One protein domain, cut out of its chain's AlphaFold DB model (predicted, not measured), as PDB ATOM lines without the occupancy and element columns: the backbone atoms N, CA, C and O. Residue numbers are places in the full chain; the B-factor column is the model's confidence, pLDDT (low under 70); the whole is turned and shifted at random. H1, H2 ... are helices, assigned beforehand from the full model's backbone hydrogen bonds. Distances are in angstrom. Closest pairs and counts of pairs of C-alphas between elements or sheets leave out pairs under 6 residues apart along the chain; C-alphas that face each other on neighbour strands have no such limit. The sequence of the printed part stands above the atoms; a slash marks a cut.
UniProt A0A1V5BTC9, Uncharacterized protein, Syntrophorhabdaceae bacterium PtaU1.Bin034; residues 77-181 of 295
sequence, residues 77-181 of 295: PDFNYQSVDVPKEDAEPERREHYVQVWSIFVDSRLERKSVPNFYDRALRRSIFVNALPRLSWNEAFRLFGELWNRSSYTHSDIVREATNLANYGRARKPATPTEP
ATOM      1  N   PRO A  77       6.072 -51.818  16.161       92.12
ATOM      2  CA  PRO A  77       4.737 -51.238  16.011       92.12
ATOM      3  C   PRO A  77       4.356 -50.280  17.147       92.12
ATOM      4  O   PRO A  77       3.753 -49.243  16.882       92.12
ATOM      5  N   ASP A  78       4.773 -50.570  18.383       94.62
ATOM      6  CA  ASP A  78       4.462 -49.738  19.554       94.62
ATOM      7  C   ASP A  78       5.213 -48.400  19.528       94.62
ATOM      8  O   ASP A  78       4.765 -47.408  20.106       94.62
ATOM      9  N   PHE A  79       6.355 -48.346  18.835       95.75
ATOM     10  CA  PHE A  79       7.063 -47.092  18.607       95.75
ATOM     11  C   PHE A  79       6.336 -46.225  17.571       95.75
ATOM     12  O   PHE A  79       6.374 -45.002  17.678       95.75
ATOM     13  N   ASN A  80       5.636 -46.841  16.611       94.62
ATOM     14  CA  ASN A  80       4.786 -46.176  15.619       94.62
ATOM     15  C   ASN A  80       5.495 -45.027  14.871       94.62
ATOM     16  O   ASN A  80       5.060 -43.876  14.903       94.62
ATOM     17  N   TYR A  81       6.620 -45.327  14.218       93.50
ATOM     18  CA  TYR A  81       7.389 -44.326  13.476       93.50
ATOM     19  C   TYR A  81       6.634 -43.760  12.266       93.50
ATOM     20  O   TYR A  81       6.217 -44.507  11.379       93.50
ATOM     21  N   GLN A  82       6.567 -42.429  12.174       91.50
ATOM     22  CA  GLN A  82       5.947 -41.702  11.067       91.50
ATOM     23  C   GLN A  82       6.962 -40.770  10.394       91.50
ATOM     24  O   GLN A  82       7.323 -39.718  10.915       91.50
ATOM     25  N   SER A  83       7.432 -41.118   9.193       89.69
ATOM     26  CA  SER A  83       8.462 -40.320   8.505       89.69
ATOM     27  C   SER A  83       8.031 -38.882   8.197       89.69
ATOM     28  O   SER A  83       8.885 -38.015   8.045       89.69
ATOM     29  N   VAL A  84       6.723 -38.642   8.079       91.19
ATOM     30  CA  VAL A  84       6.144 -37.321   7.792       91.19
ATOM     31  C   VAL A  84       6.271 -36.343   8.961       91.19
ATOM     32  O   VAL A  84       6.329 -35.140   8.725       91.19
ATOM     33  N   ASP A  85       6.386 -36.852  10.190       92.75
ATOM     34  CA  ASP A  85       6.470 -36.039  11.409       92.75
ATOM     35  C   ASP A  85       7.916 -35.685  11.786       92.75
ATOM     36  O   ASP A  85       8.163 -34.938  12.735       92.75
ATOM     37  N   VAL A  86       8.900 -36.225  11.057       92.12
ATOM     38  CA  VAL A  86      10.313 -35.917  11.278       92.12
ATOM     39  C   VAL A  86      10.597 -34.484  10.808       92.12
ATOM     40  O   VAL A  86      10.403 -34.195   9.623       92.12
ATOM     41  N   PRO A  87      11.110 -33.591  11.681       91.25
ATOM     42  CA  PRO A  87      11.457 -32.229  11.285       91.25
ATOM     43  C   PRO A  87      12.477 -32.230  10.145       91.25
ATOM     44  O   PRO A  87      13.437 -33.007  10.164       91.25
ATOM     45  N   LYS A  88      12.288 -31.361   9.150       89.56
ATOM     46  CA  LYS A  88      13.207 -31.263   8.010       89.56
ATOM     47  C   LYS A  88      14.405 -30.399   8.381       89.56
ATOM     48  O   LYS A  88      14.224 -29.291   8.869       89.56
ATOM     49  N   GLU A  89      15.610 -30.889   8.104       84.44
ATOM     50  CA  GLU A  89      16.868 -30.215   8.460       84.44
ATOM     51  C   GLU A  89      16.967 -28.800   7.871       84.44
ATOM     52  O   GLU A  89      17.274 -27.866   8.604       84.44
ATOM     53  N   ASP A  90      16.582 -28.621   6.604       86.19
ATOM     54  CA  ASP A  90      16.647 -27.316   5.929       86.19
ATOM     55  C   ASP A  90      15.548 -26.331   6.369       86.19
ATOM     56  O   ASP A  90      15.725 -25.120   6.268       86.19
ATOM     57  N   ALA A  91      14.396 -26.829   6.836       89.44
ATOM     58  CA  ALA A  91      13.242 -25.988   7.176       89.44
ATOM     59  C   ALA A  91      13.151 -25.673   8.678       89.44
ATOM     60  O   ALA A  91      12.708 -24.594   9.064       89.44
ATOM     61  N   GLU A  92      13.552 -26.618   9.530       88.31
ATOM     62  CA  GLU A  92      13.430 -26.546  10.986       88.31
ATOM     63  C   GLU A  92      14.705 -27.084  11.682       88.31
ATOM     64  O   GLU A  92      14.622 -28.044  12.454       88.31
ATOM     65  N   PRO A  93      15.893 -26.488  11.449       85.62
ATOM     66  CA  PRO A  93      17.176 -27.038  11.907       85.62
ATOM     67  C   PRO A  93      17.272 -27.207  13.432       85.62
ATOM     68  O   PRO A  93      17.718 -28.248  13.907       85.62
ATOM     69  N   GLU A  94      16.783 -26.240  14.216       85.88
ATOM     70  CA  GLU A  94      16.790 -26.301  15.692       85.88
ATOM     71  C   GLU A  94      15.888 -27.436  16.215       85.88
ATOM     72  O   GLU A  94      16.289 -28.257  17.041       85.88
ATOM     73  N   ARG A  95      14.673 -27.560  15.666       90.50
ATOM     74  CA  ARG A  95      13.748 -28.649  16.023       90.50
ATOM     75  C   ARG A  95      14.299 -30.006  15.588       90.50
ATOM     76  O   ARG A  95      14.119 -30.997  16.298       90.50
ATOM     77  N   ARG A  96      14.981 -30.062  14.438       91.50
ATOM     78  CA  ARG A  96      15.674 -31.256  13.950       91.50
ATOM     79  C   ARG A  96      16.791 -31.678  14.901       91.50
ATOM     80  O   ARG A  96      16.884 -32.862  15.216       91.50
ATOM     81  N   GLU A  97      17.591 -30.736  15.386       89.31
ATOM     82  CA  GLU A  97      18.638 -31.005  16.370       89.31
ATOM     83  C   GLU A  97      18.049 -31.573  17.668       89.31
ATOM     84  O   GLU A  97      18.461 -32.646  18.113       89.31
ATOM     85  N   HIS A  98      17.015 -30.941  18.231       92.38
ATOM     86  CA  HIS A  98      16.357 -31.451  19.438       92.38
ATOM     87  C   HIS A  98      15.717 -32.827  19.231       92.38
ATOM     88  O   HIS A  98      15.823 -33.686  20.105       92.38
ATOM     89  N   TYR A  99      15.119 -33.077  18.065       95.06
ATOM     90  CA  TYR A  99      14.598 -34.396  17.702       95.06
ATOM     91  C   TYR A  99      15.690 -35.471  17.749       95.06
ATOM     92  O   TYR A  99      15.490 -36.536  18.339       95.06
ATOM     93  N   VAL A 100      16.869 -35.183  17.187       91.69
ATOM     94  CA  VAL A 100      18.020 -36.095  17.235       91.69
ATOM     95  C   VAL A 100      18.487 -36.314  18.674       91.69
ATOM     96  O   VAL A 100      18.782 -37.454  19.041       91.69
ATOM     97  N   GLN A 101      18.526 -35.269  19.504       92.75
ATOM     98  CA  GLN A 101      18.957 -35.402  20.896       92.75
ATOM     99  C   GLN A 101      17.989 -36.237  21.739       92.75
ATOM    100  O   GLN A 101      18.433 -37.157  22.422       92.75
ATOM    101  N   VAL A 102      16.678 -35.982  21.655       96.88
ATOM    102  CA  VAL A 102      15.668 -36.739  22.413       96.88
ATOM    103  C   VAL A 102      15.704 -38.219  22.031       96.88
ATOM    104  O   VAL A 102      15.760 -39.080  22.910       96.88
ATOM    105  N   TRP A 103      15.749 -38.538  20.731       97.00
ATOM    106  CA  TRP A 103      15.833 -39.937  20.304       97.00
ATOM    107  C   TRP A 103      17.154 -40.583  20.739       97.00
ATOM    108  O   TRP A 103      17.169 -41.725  21.192       97.00
ATOM    109  N   SER A 104      18.265 -39.846  20.678       95.38
ATOM    110  CA  SER A 104      19.560 -40.346  21.151       95.38
ATOM    111  C   SER A 104      19.579 -40.624  22.653       95.38
ATOM    112  O   SER A 104      20.134 -41.641  23.055       95.38
ATOM    113  N   ILE A 105      18.941 -39.786  23.477       97.50
ATOM    114  CA  ILE A 105      18.767 -40.037  24.917       97.50
ATOM    115  C   ILE A 105      17.960 -41.316  25.147       97.50
ATOM    116  O   ILE A 105      18.348 -42.167  25.951       97.50
ATOM    117  N   PHE A 106      16.857 -41.490  24.418       97.69
ATOM    118  CA  PHE A 106      16.042 -42.696  24.539       97.69
ATOM    119  C   PHE A 106      16.820 -43.961  24.146       97.69
ATOM    120  O   PHE A 106      16.739 -44.983  24.828       97.69
ATOM    121  N   VAL A 107      17.605 -43.904  23.069       97.31
ATOM    122  CA  VAL A 107      18.471 -45.011  22.655       97.31
ATOM    123  C   VAL A 107      19.540 -45.286  23.713       97.31
ATOM    124  O   VAL A 107      19.581 -46.396  24.237       97.31
ATOM    125  N   ASP A 108      20.355 -44.296  24.078       96.56
ATOM    126  CA  ASP A 108      21.510 -44.498  24.960       96.56
ATOM    127  C   ASP A 108      21.097 -44.946  26.370       96.56
ATOM    128  O   ASP A 108      21.735 -45.826  26.950       96.56
ATOM    129  N   SER A 109      19.965 -44.452  26.882       97.00
ATOM    130  CA  SER A 109      19.420 -44.912  28.164       97.00
ATOM    131  C   SER A 109      19.014 -46.394  28.146       97.00
ATOM    132  O   SER A 109      19.105 -47.075  29.170       97.00
ATOM    133  N   ARG A 110      18.610 -46.950  26.991       96.44
ATOM    134  CA  ARG A 110      18.354 -48.397  26.850       96.44
ATOM    135  C   ARG A 110      19.640 -49.217  26.815       96.44
ATOM    136  O   ARG A 110      19.617 -50.334  27.326       96.44
ATOM    137  N   LEU A 111      20.734 -48.695  26.249       95.62
ATOM    138  CA  LEU A 111      22.040 -49.359  26.352       95.62
ATOM    139  C   LEU A 111      22.498 -49.426  27.811       95.62
ATOM    140  O   LEU A 111      22.873 -50.506  28.262       95.62
ATOM    141  N   GLU A 112      22.386 -48.319  28.557       93.50
ATOM    142  CA  GLU A 112      22.733 -48.281  29.988       93.50
ATOM    143  C   GLU A 112      21.913 -49.300  30.792       93.50
ATOM    144  O   GLU A 112      22.481 -50.110  31.521       93.50
ATOM    145  N   ARG A 113      20.584 -49.333  30.603       94.38
ATOM    146  CA  ARG A 113      19.698 -50.298  31.285       94.38
ATOM    147  C   ARG A 113      20.012 -51.759  30.958       94.38
ATOM    148  O   ARG A 113      19.744 -52.629  31.778       94.38
ATOM    149  N   LYS A 114      20.552 -52.032  29.768       94.06
ATOM    150  CA  LYS A 114      21.000 -53.368  29.348       94.06
ATOM    151  C   LYS A 114      22.463 -53.650  29.703       94.06
ATOM    152  O   LYS A 114      22.979 -54.690  29.307       94.06
ATOM    153  N   SER A 115      23.130 -52.727  30.398       92.25
ATOM    154  CA  SER A 115      24.553 -52.810  30.735       92.25
ATOM    155  C   SER A 115      25.445 -53.065  29.515       92.25
ATOM    156  O   SER A 115      26.458 -53.749  29.619       92.25
ATOM    157  N   VAL A 116      25.075 -52.519  28.350       92.31
ATOM    158  CA  VAL A 116      25.896 -52.585  27.135       92.31
ATOM    159  C   VAL A 116      26.850 -51.388  27.144       92.31
ATOM    160  O   VAL A 116      26.375 -50.257  27.008       92.31
ATOM    161  N   PRO A 117      28.176 -51.593  27.283       85.94
ATOM    162  CA  PRO A 117      29.133 -50.494  27.287       85.94
ATOM    163  C   PRO A 117      29.063 -49.716  25.978       85.94
ATOM    164  O   PRO A 117      29.125 -50.302  24.897       85.94
ATOM    165  N   ASN A 118      28.943 -48.398  26.072       86.19
ATOM    166  CA  ASN A 118      28.756 -47.515  24.931       86.19
ATOM    167  C   ASN A 118      29.699 -46.322  25.033       86.19
ATOM    168  O   ASN A 118      30.005 -45.847  26.123       86.19
ATOM    169  N   PHE A 119      30.096 -45.810  23.875       83.62
ATOM    170  CA  PHE A 119      30.876 -44.587  23.788       83.62
ATOM    171  C   PHE A 119      30.091 -43.374  24.319       83.62
ATOM    172  O   PHE A 119      30.649 -42.526  25.005       83.62
ATOM    173  N   TYR A 120      28.779 -43.325  24.060       84.62
ATOM    174  CA  TYR A 120      27.875 -42.313  24.612       84.62
ATOM    175  C   TYR A 120      27.323 -42.756  25.966       84.62
ATOM    176  O   TYR A 120      26.180 -43.210  26.059       84.62
ATOM    177  N   ASP A 121      28.146 -42.660  27.008       82.19
ATOM    178  CA  ASP A 121      27.665 -42.852  28.374       82.19
ATOM    179  C   ASP A 121      26.740 -41.705  28.823       82.19
ATOM    180  O   ASP A 121      26.548 -40.695  28.133       82.19
ATOM    181  N   ARG A 122      26.118 -41.880  29.992       83.69
ATOM    182  CA  ARG A 122      25.155 -40.922  30.538       83.69
ATOM    183  C   ARG A 122      25.744 -39.534  30.740       83.69
ATOM    184  O   ARG A 122      25.046 -38.552  30.486       83.69
ATOM    185  N   ALA A 123      26.991 -39.447  31.198       76.31
ATOM    186  CA  ALA A 123      27.649 -38.171  31.444       76.31
ATOM    187  C   ALA A 123      27.878 -37.437  30.120       76.31
ATOM    188  O   ALA A 123      27.411 -36.308  29.958       76.31
ATOM    189  N   LEU A 124      28.469 -38.113  29.132       77.50
ATOM    190  CA  LEU A 124      28.699 -37.540  27.810       77.50
ATOM    191  C   LEU A 124      27.382 -37.126  27.137       77.50
ATOM    192  O   LEU A 124      27.276 -36.009  26.621       77.50
ATOM    193  N   ARG A 125      26.347 -37.981  27.166       88.31
ATOM    194  CA  ARG A 125      25.039 -37.644  26.581       88.31
ATOM    195  C   ARG A 125      24.393 -36.444  27.270       88.31
ATOM    196  O   ARG A 125      23.828 -35.602  26.569       88.31
ATOM    197  N   ARG A 126      24.497 -36.335  28.599       84.38
ATOM    198  CA  ARG A 126      24.014 -35.168  29.350       84.38
ATOM    199  C   ARG A 126      24.698 -33.896  28.870       84.38
ATOM    200  O   ARG A 126      24.005 -32.946  28.519       84.38
ATOM    201  N   SER A 127      26.027 -33.889  28.790       76.00
ATOM    202  CA  SER A 127      26.777 -32.703  28.367       76.00
ATOM    203  C   SER A 127      26.436 -32.288  26.933       76.00
ATOM    204  O   SER A 127      26.266 -31.102  26.664       76.00
ATOM    205  N   ILE A 128      26.268 -33.240  26.006       81.75
ATOM    206  CA  ILE A 128      25.822 -32.938  24.631       81.75
ATOM    207  C   ILE A 128      24.435 -32.287  24.640       81.75
ATOM    208  O   ILE A 128      24.229 -31.267  23.988       81.75
ATOM    209  N   PHE A 129      23.487 -32.870  25.378       86.62
ATOM    210  CA  PHE A 129      22.113 -32.380  25.434       86.62
ATOM    211  C   PHE A 129      22.019 -30.973  26.023       86.62
ATOM    212  O   PHE A 129      21.333 -30.118  25.470       86.62
ATOM    213  N   VAL A 130      22.727 -30.719  27.123       82.19
ATOM    214  CA  VAL A 130      22.702 -29.417  27.797       82.19
ATOM    215  C   VAL A 130      23.339 -28.340  26.918       82.19
ATOM    216  O   VAL A 130      22.769 -27.263  26.769       82.19
ATOM    217  N   ASN A 131      24.447 -28.659  26.239       76.56
ATOM    218  CA  ASN A 131      25.063 -27.757  25.263       76.56
ATOM    219  C   ASN A 131      24.137 -27.441  24.074       76.56
ATOM    220  O   ASN A 131      24.202 -26.341  23.529       76.56
ATOM    221  N   ALA A 132      23.261 -28.372  23.687       80.50
ATOM    222  CA  ALA A 132      22.261 -28.152  22.641       80.50
ATOM    223  C   ALA A 132      21.083 -27.265  23.099       80.50
ATOM    224  O   ALA A 132      20.228 -26.922  22.286       80.50
ATOM    225  N   LEU A 133      21.015 -26.873  24.378       82.50
ATOM    226  CA  LEU A 133      19.943 -26.050  24.952       82.50
ATOM    227  C   LEU A 133      20.491 -24.764  25.599       82.50
ATOM    228  O   LEU A 133      20.231 -24.509  26.776       82.50
ATOM    229  N   PRO A 134      21.177 -23.883  24.842       73.38
ATOM    230  CA  PRO A 134      21.878 -22.713  25.392       73.38
ATOM    231  C   PRO A 134      20.955 -21.668  26.045       73.38
ATOM    232  O   PRO A 134      21.416 -20.716  26.671       73.38
ATOM    233  N   ARG A 135      19.637 -21.800  25.868       80.50
ATOM    234  CA  ARG A 135      18.622 -20.879  26.404       80.50
ATOM    235  C   ARG A 135      17.984 -21.354  27.708       80.50
ATOM    236  O   ARG A 135      17.145 -20.645  28.263       80.50
ATOM    237  N   LEU A 136      18.361 -22.537  28.182       78.38
ATOM    238  CA  LEU A 136      18.000 -23.032  29.502       78.38
ATOM    239  C   LEU A 136      19.168 -22.844  30.459       78.38
ATOM    240  O   LEU A 136      20.329 -22.911  30.057       78.38
ATOM    241  N   SER A 137      18.861 -22.642  31.739       74.25
ATOM    242  CA  SER A 137      19.886 -22.812  32.764       74.25
ATOM    243  C   SER A 137      20.334 -24.274  32.813       74.25
ATOM    244  O   SER A 137      19.570 -25.193  32.499       74.25
ATOM    245  N   TRP A 138      21.568 -24.497  33.258       69.69
ATOM    246  CA  TRP A 138      22.129 -25.840  33.408       69.69
ATOM    247  C   TRP A 138      21.253 -26.727  34.300       69.69
ATOM    248  O   TRP A 138      20.927 -27.843  33.909       69.69
ATOM    249  N   ASN A 139      20.760 -26.203  35.426       74.31
ATOM    250  CA  ASN A 139      19.858 -26.933  36.325       74.31
ATOM    251  C   ASN A 139      18.541 -27.345  35.648       74.31
ATOM    252  O   ASN A 139      18.075 -28.472  35.829       74.31
ATOM    253  N   GLU A 140      17.943 -26.463  34.842       82.69
ATOM    254  CA  GLU A 140      16.746 -26.801  34.066       82.69
ATOM    255  C   GLU A 140      17.050 -27.896  33.035       82.69
ATOM    256  O   GLU A 140      16.318 -28.883  32.957       82.69
ATOM    257  N   ALA A 141      18.145 -27.756  32.285       84.62
ATOM    258  CA  ALA A 141      18.550 -28.727  31.275       84.62
ATOM    259  C   ALA A 141      18.925 -30.090  31.890       84.62
ATOM    260  O   ALA A 141      18.592 -31.130  31.324       84.62
ATOM    261  N   PHE A 142      19.539 -30.109  33.075       78.50
ATOM    262  CA  PHE A 142      19.863 -31.326  33.827       78.50
ATOM    263  C   PHE A 142      18.610 -32.047  34.304       78.50
ATOM    264  O   PHE A 142      18.516 -33.269  34.169       78.50
ATOM    265  N   ARG A 143      17.635 -31.302  34.837       85.19
ATOM    266  CA  ARG A 143      16.352 -31.872  35.248       85.19
ATOM    267  C   ARG A 143      15.632 -32.496  34.054       85.19
ATOM    268  O   ARG A 143      15.242 -33.658  34.133       85.19
ATOM    269  N   LEU A 144      15.538 -31.769  32.939       91.88
ATOM    270  CA  LEU A 144      14.944 -32.282  31.700       91.88
ATOM    271  C   LEU A 144      15.687 -33.519  31.187       91.88
ATOM    272  O   LEU A 144      15.056 -34.512  30.842       91.88
ATOM    273  N   PHE A 145      17.021 -33.502  31.185       92.88
ATOM    274  CA  PHE A 145      17.814 -34.674  30.823       92.88
ATOM    275  C   PHE A 145      17.469 -35.879  31.704       92.88
ATOM    276  O   PHE A 145      17.263 -36.971  31.185       92.88
ATOM    277  N   GLY A 146      17.382 -35.689  33.024       91.75
ATOM    278  CA  GLY A 146      17.016 -36.745  33.967       91.75
ATOM    279  C   GLY A 146      15.630 -37.332  33.688       91.75
ATOM    280  O   GLY A 146      15.483 -38.555  33.662       91.75
ATOM    281  N   GLU A 147      14.640 -36.480  33.424       95.62
ATOM    282  CA  GLU A 147      13.280 -36.888  33.046       95.62
ATOM    283  C   GLU A 147      13.276 -37.706  31.746       95.62
ATOM    284  O   GLU A 147      12.690 -38.790  31.700       95.62
ATOM    285  N   LEU A 148      13.985 -37.237  30.712       97.06
ATOM    286  CA  LEU A 148      14.083 -37.932  29.426       97.06
ATOM    287  C   LEU A 148      14.845 -39.264  29.538       97.06
ATOM    288  O   LEU A 148      14.441 -40.269  28.955       97.06
ATOM    289  N   TRP A 149      15.943 -39.292  30.296       97.00
ATOM    290  CA  TRP A 149      16.805 -40.469  30.452       97.00
ATOM    291  C   TRP A 149      16.116 -41.607  31.210       97.00
ATOM    292  O   TRP A 149      16.238 -42.783  30.850       97.00
ATOM    293  N   ASN A 150      15.381 -41.263  32.269       95.50
ATOM    294  CA  ASN A 150      14.715 -42.236  33.134       95.50
ATOM    295  C   ASN A 150      13.403 -42.770  32.537       95.50
ATOM    296  O   ASN A 150      12.855 -43.750  33.043       95.50
ATOM    297  N   ARG A 151      12.893 -42.160  31.463       95.75
ATOM    298  CA  ARG A 151      11.675 -42.620  30.798       95.75
ATOM    299  C   ARG A 151      11.920 -43.961  30.097       95.75
ATOM    300  O   ARG A 151      12.795 -44.101  29.244       95.75
ATOM    301  N   SER A 152      11.136 -44.968  30.477       91.56
ATOM    302  CA  SER A 152      11.302 -46.358  30.031       91.56
ATOM    303  C   SER A 152      10.828 -46.601  28.597       91.56
ATOM    304  O   SER A 152      11.376 -47.468  27.915       91.56
ATOM    305  N   SER A 153       9.846 -45.828  28.127       93.25
ATOM    306  CA  SER A 153       9.229 -45.988  26.811       93.25
ATOM    307  C   SER A 153       8.912 -44.653  26.139       93.25
ATOM    308  O   SER A 153       8.430 -43.706  26.772       93.25
ATOM    309  N   TYR A 154       9.112 -44.625  24.825       95.00
ATOM    310  CA  TYR A 154       8.708 -43.545  23.934       95.00
ATOM    311  C   TYR A 154       7.945 -44.125  22.751       95.00
ATOM    312  O   TYR A 154       8.356 -45.141  22.195       95.00
ATOM    313  N   THR A 155       6.889 -43.437  22.335       97.25
ATOM    314  CA  THR A 155       6.419 -43.495  20.949       97.25
ATOM    315  C   THR A 155       7.196 -42.477  20.111       97.25
ATOM    316  O   THR A 155       7.783 -41.526  20.637       97.25
ATOM    317  N   HIS A 156       7.170 -42.610  18.788       96.94
ATOM    318  CA  HIS A 156       7.732 -41.608  17.884       96.94
ATOM    319  C   HIS A 156       7.068 -40.239  18.086       96.94
ATOM    320  O   HIS A 156       7.758 -39.221  18.128       96.94
ATOM    321  N   SER A 157       5.755 -40.226  18.336       97.00
ATOM    322  CA  SER A 157       4.999 -39.004  18.635       97.00
ATOM    323  C   SER A 157       5.474 -38.305  19.915       97.00
ATOM    324  O   SER A 157       5.536 -37.076  19.957       97.00
ATOM    325  N   ASP A 158       5.889 -39.066  20.937       97.69
ATOM    326  CA  ASP A 158       6.479 -38.497  22.149       97.69
ATOM    327  C   ASP A 158       7.789 -37.778  21.826       97.69
ATOM    328  O   ASP A 158       7.982 -36.648  22.260       97.69
ATOM    329  N   ILE A 159       8.665 -38.388  21.018       97.56
ATOM    330  CA  ILE A 159       9.941 -37.776  20.613       97.56
ATOM    331  C   ILE A 159       9.697 -36.478  19.839       97.56
ATOM    332  O   ILE A 159      10.336 -35.464  20.117       97.56
ATOM    333  N   VAL A 160       8.755 -36.488  18.889       96.69
ATOM    334  CA  VAL A 160       8.383 -35.292  18.116       96.69
ATOM    335  C   VAL A 160       7.832 -34.200  19.035       96.69
ATOM    336  O   VAL A 160       8.211 -33.031  18.897       96.69
ATOM    337  N   ARG A 161       6.975 -34.558  20.000       96.00
ATOM    338  CA  ARG A 161       6.415 -33.613  20.972       96.00
ATOM    339  C   ARG A 161       7.503 -33.005  21.852       96.00
ATOM    340  O   ARG A 161       7.568 -31.782  21.942       96.00
ATOM    341  N   GLU A 162       8.387 -33.814  22.436       95.69
ATOM    342  CA  GLU A 162       9.470 -33.301  23.283       95.69
ATOM    343  C   GLU A 162      10.431 -32.401  22.496       95.69
ATOM    344  O   GLU A 162      10.777 -31.318  22.961       95.69
ATOM    345  N   ALA A 163      10.793 -32.774  21.265       94.31
ATOM    346  CA  ALA A 163      11.611 -31.929  20.394       94.31
ATOM    347  C   ALA A 163      10.960 -30.566  20.110       94.31
ATOM    348  O   ALA A 163      11.631 -29.534  20.084       94.31
ATOM    349  N   THR A 164       9.638 -30.558  19.926       92.19
ATOM    350  CA  THR A 164       8.852 -29.337  19.707       92.19
ATOM    351  C   THR A 164       8.798 -28.480  20.970       92.19
ATOM    352  O   THR A 164       9.003 -27.271  20.900       92.19
ATOM    353  N   ASN A 165       8.585 -29.099  22.134       91.56
ATOM    354  CA  ASN A 165       8.599 -28.408  23.421       91.56
ATOM    355  C   ASN A 165       9.959 -27.750  23.673       91.56
ATOM    356  O   ASN A 165      10.006 -26.560  23.979       91.56
ATOM    357  N   LEU A 166      11.060 -28.482  23.467       90.69
ATOM    358  CA  LEU A 166      12.431 -27.970  23.588       90.69
ATOM    359  C   LEU A 166      12.686 -26.773  22.666       90.69
ATOM    360  O   LEU A 166      13.156 -25.739  23.141       90.69
ATOM    361  N   ALA A 167      12.270 -26.860  21.399       86.00
ATOM    362  CA  ALA A 167      12.389 -25.750  20.450       86.00
ATOM    363  C   ALA A 167      11.588 -24.509  20.890       86.00
ATOM    364  O   ALA A 167      11.940 -23.380  20.550       86.00
ATOM    365  N   ASN A 168      10.505 -24.699  21.649       84.06
ATOM    366  CA  ASN A 168       9.654 -23.615  22.137       84.06
ATOM    367  C   ASN A 168      10.148 -23.012  23.462       84.06
ATOM    368  O   ASN A 168      10.056 -21.794  23.628       84.06
ATOM    369  N   TYR A 169      10.715 -23.816  24.375       75.06
ATOM    370  CA  TYR A 169      11.219 -23.369  25.686       75.06
ATOM    371  C   TYR A 169      12.213 -22.201  25.577       75.06
ATOM    372  O   TYR A 169      12.250 -21.323  26.441       75.06
ATOM    373  N   GLY A 170      12.999 -22.172  24.501       59.84
ATOM    374  CA  GLY A 170      14.040 -21.179  24.285       59.84
ATOM    375  C   GLY A 170      13.604 -19.897  23.563       59.84
ATOM    376  O   GLY A 170      14.306 -18.888  23.645       59.84
ATOM    377  N   ARG A 171      12.469 -19.870  22.849       67.81
ATOM    378  CA  ARG A 171      12.180 -18.773  21.895       67.81
ATOM    379  C   ARG A 171      12.046 -17.389  22.531       67.81
ATOM    380  O   ARG A 171      12.422 -16.411  21.895       67.81
ATOM    381  N   ALA A 172      11.586 -17.313  23.778       59.69
ATOM    382  CA  ALA A 172      11.388 -16.052  24.498       59.69
ATOM    383  C   ALA A 172      12.516 -15.698  25.488       59.69
ATOM    384  O   ALA A 172      12.458 -14.652  26.131       59.69
ATOM    385  N   ARG A 173      13.532 -16.558  25.646       66.44
ATOM    386  CA  ARG A 173      14.593 -16.387  26.650       66.44
ATOM    387  C   ARG A 173      15.915 -16.003  25.990       66.44
ATOM    388  O   ARG A 173      16.279 -16.543  24.945       66.44
ATOM    389  N   LYS A 174      16.648 -15.078  26.617       61.03
ATOM    390  CA  LYS A 174      18.064 -14.862  26.285       61.03
ATOM    391  C   LYS A 174      18.862 -16.117  26.674       61.03
ATOM    392  O   LYS A 174      18.456 -16.785  27.627       61.03
ATOM    393  N   PRO A 175      19.961 -16.437  25.965       62.03
ATOM    394  CA  PRO A 175      20.870 -17.499  26.376       62.03
ATOM    395  C   PRO A 175      21.225 -17.352  27.855       62.03
ATOM    396  O   PRO A 175      21.521 -16.241  28.304       62.03
ATOM    397  N   ALA A 176      21.134 -18.445  28.610       59.16
ATOM    398  CA  ALA A 176      21.515 -18.414  30.011       59.16
ATOM    399  C   ALA A 176      23.033 -18.234  30.092       59.16
ATOM    400  O   ALA A 176      23.779 -18.879  29.354       59.16
ATOM    401  N   THR A 177      23.503 -17.364  30.985       53.50
ATOM    402  CA  THR A 177      24.931 -17.312  31.304       53.50
ATOM    403  C   THR A 177      25.313 -18.664  31.916       53.50
ATOM    404  O   THR A 177      24.662 -19.067  32.883       53.50
ATOM    405  N   PRO A 178      26.311 -19.390  31.384       50.12
ATOM    406  CA  PRO A 178      26.741 -20.658  31.964       50.12
ATOM    407  C   PRO A 178      27.187 -20.431  33.411       50.12
ATOM    408  O   PRO A 178      28.116 -19.664  33.658       50.12
ATOM    409  N   THR A 179      26.489 -21.038  34.371       42.72
ATOM    410  CA  THR A 179      26.746 -20.851  35.809       42.72
ATOM    411  C   THR A 179      27.741 -21.854  36.383       42.72
ATOM    412  O   THR A 179      28.230 -21.631  37.483       42.72
ATOM    413  N   GLU A 180      28.074 -22.924  35.654       42.16
ATOM    414  CA  GLU A 180      29.021 -23.954  36.092       42.16
ATOM    415  C   GLU A 180      29.897 -24.442  34.927       42.16
ATOM    416  O   GLU A 180      29.432 -24.493  33.783       42.16
ATOM    417  N   PRO A 181      31.164 -24.807  35.186       43.44
ATOM    418  CA  PRO A 181      32.054 -25.329  34.167       43.44
ATOM    419  C   PRO A 181      31.795 -26.832  33.996       43.44
ATOM    420  O   PRO A 181      32.487 -27.667  34.573       43.44
TER     421      PRO A 181
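AT A GLANCE: This is residues 77 to 181 of the 295 residues of an uncharacterized protein of Syntrophorhabdaceae bacterium PtaU1.Bin034 (UniProt A0A1V5BTC9). The long helix H1 and the shorter H2, folded back beside it, make a helical hairpin, and H3 and H4 cross one side of it, H4 on H1 and H3 on both. The 105 printed residues hold four named helices, in the order H1 to H4, and no named strand: the class is all helix. The whole is compact, with a radius of gyration of the C-alphas of 13.9 A, spanning 41 by 33 by 20 A.

HOW THE PARTS SIT: Start at the hub, H1, residues 93 to 113. H2, residues 122 to 131, touches it at a shallow tilt of 12 degrees, opposite ways; the closest C-alphas, Gln 101 and Phe 129, are 6.3 A apart. H4, residues 156 to 169, touches residues 94 to 103 of H1 at a steep 55 degrees; C-alphas 99 and 163 are closest, 4.7 A. H3, residues 138 to 150, touches H1 with residues 148 to 150 alone, closest at C-alphas 109 and 149, 5.6 A, and touches H2, closest at C-alphas 130 and 141, 5.5 A. H4 is apart from H2 and H3. In the four helices every O i to N i+4 pair is within hydrogen-bond range.

IN THESE COORDINATES: Find C-alpha 93 at (17.176, -27.038, 11.907); H1 runs 30.4 A from there. H2 measures 14.2 A, H3 18.0 A and H4 20.1 A, ending at C-alpha 169, (11.219, -23.369, 25.686).

THE WHOLE: The printed part has no cut, and no link is long. Residue 138 and residues 170 to 181 have pLDDT under 70.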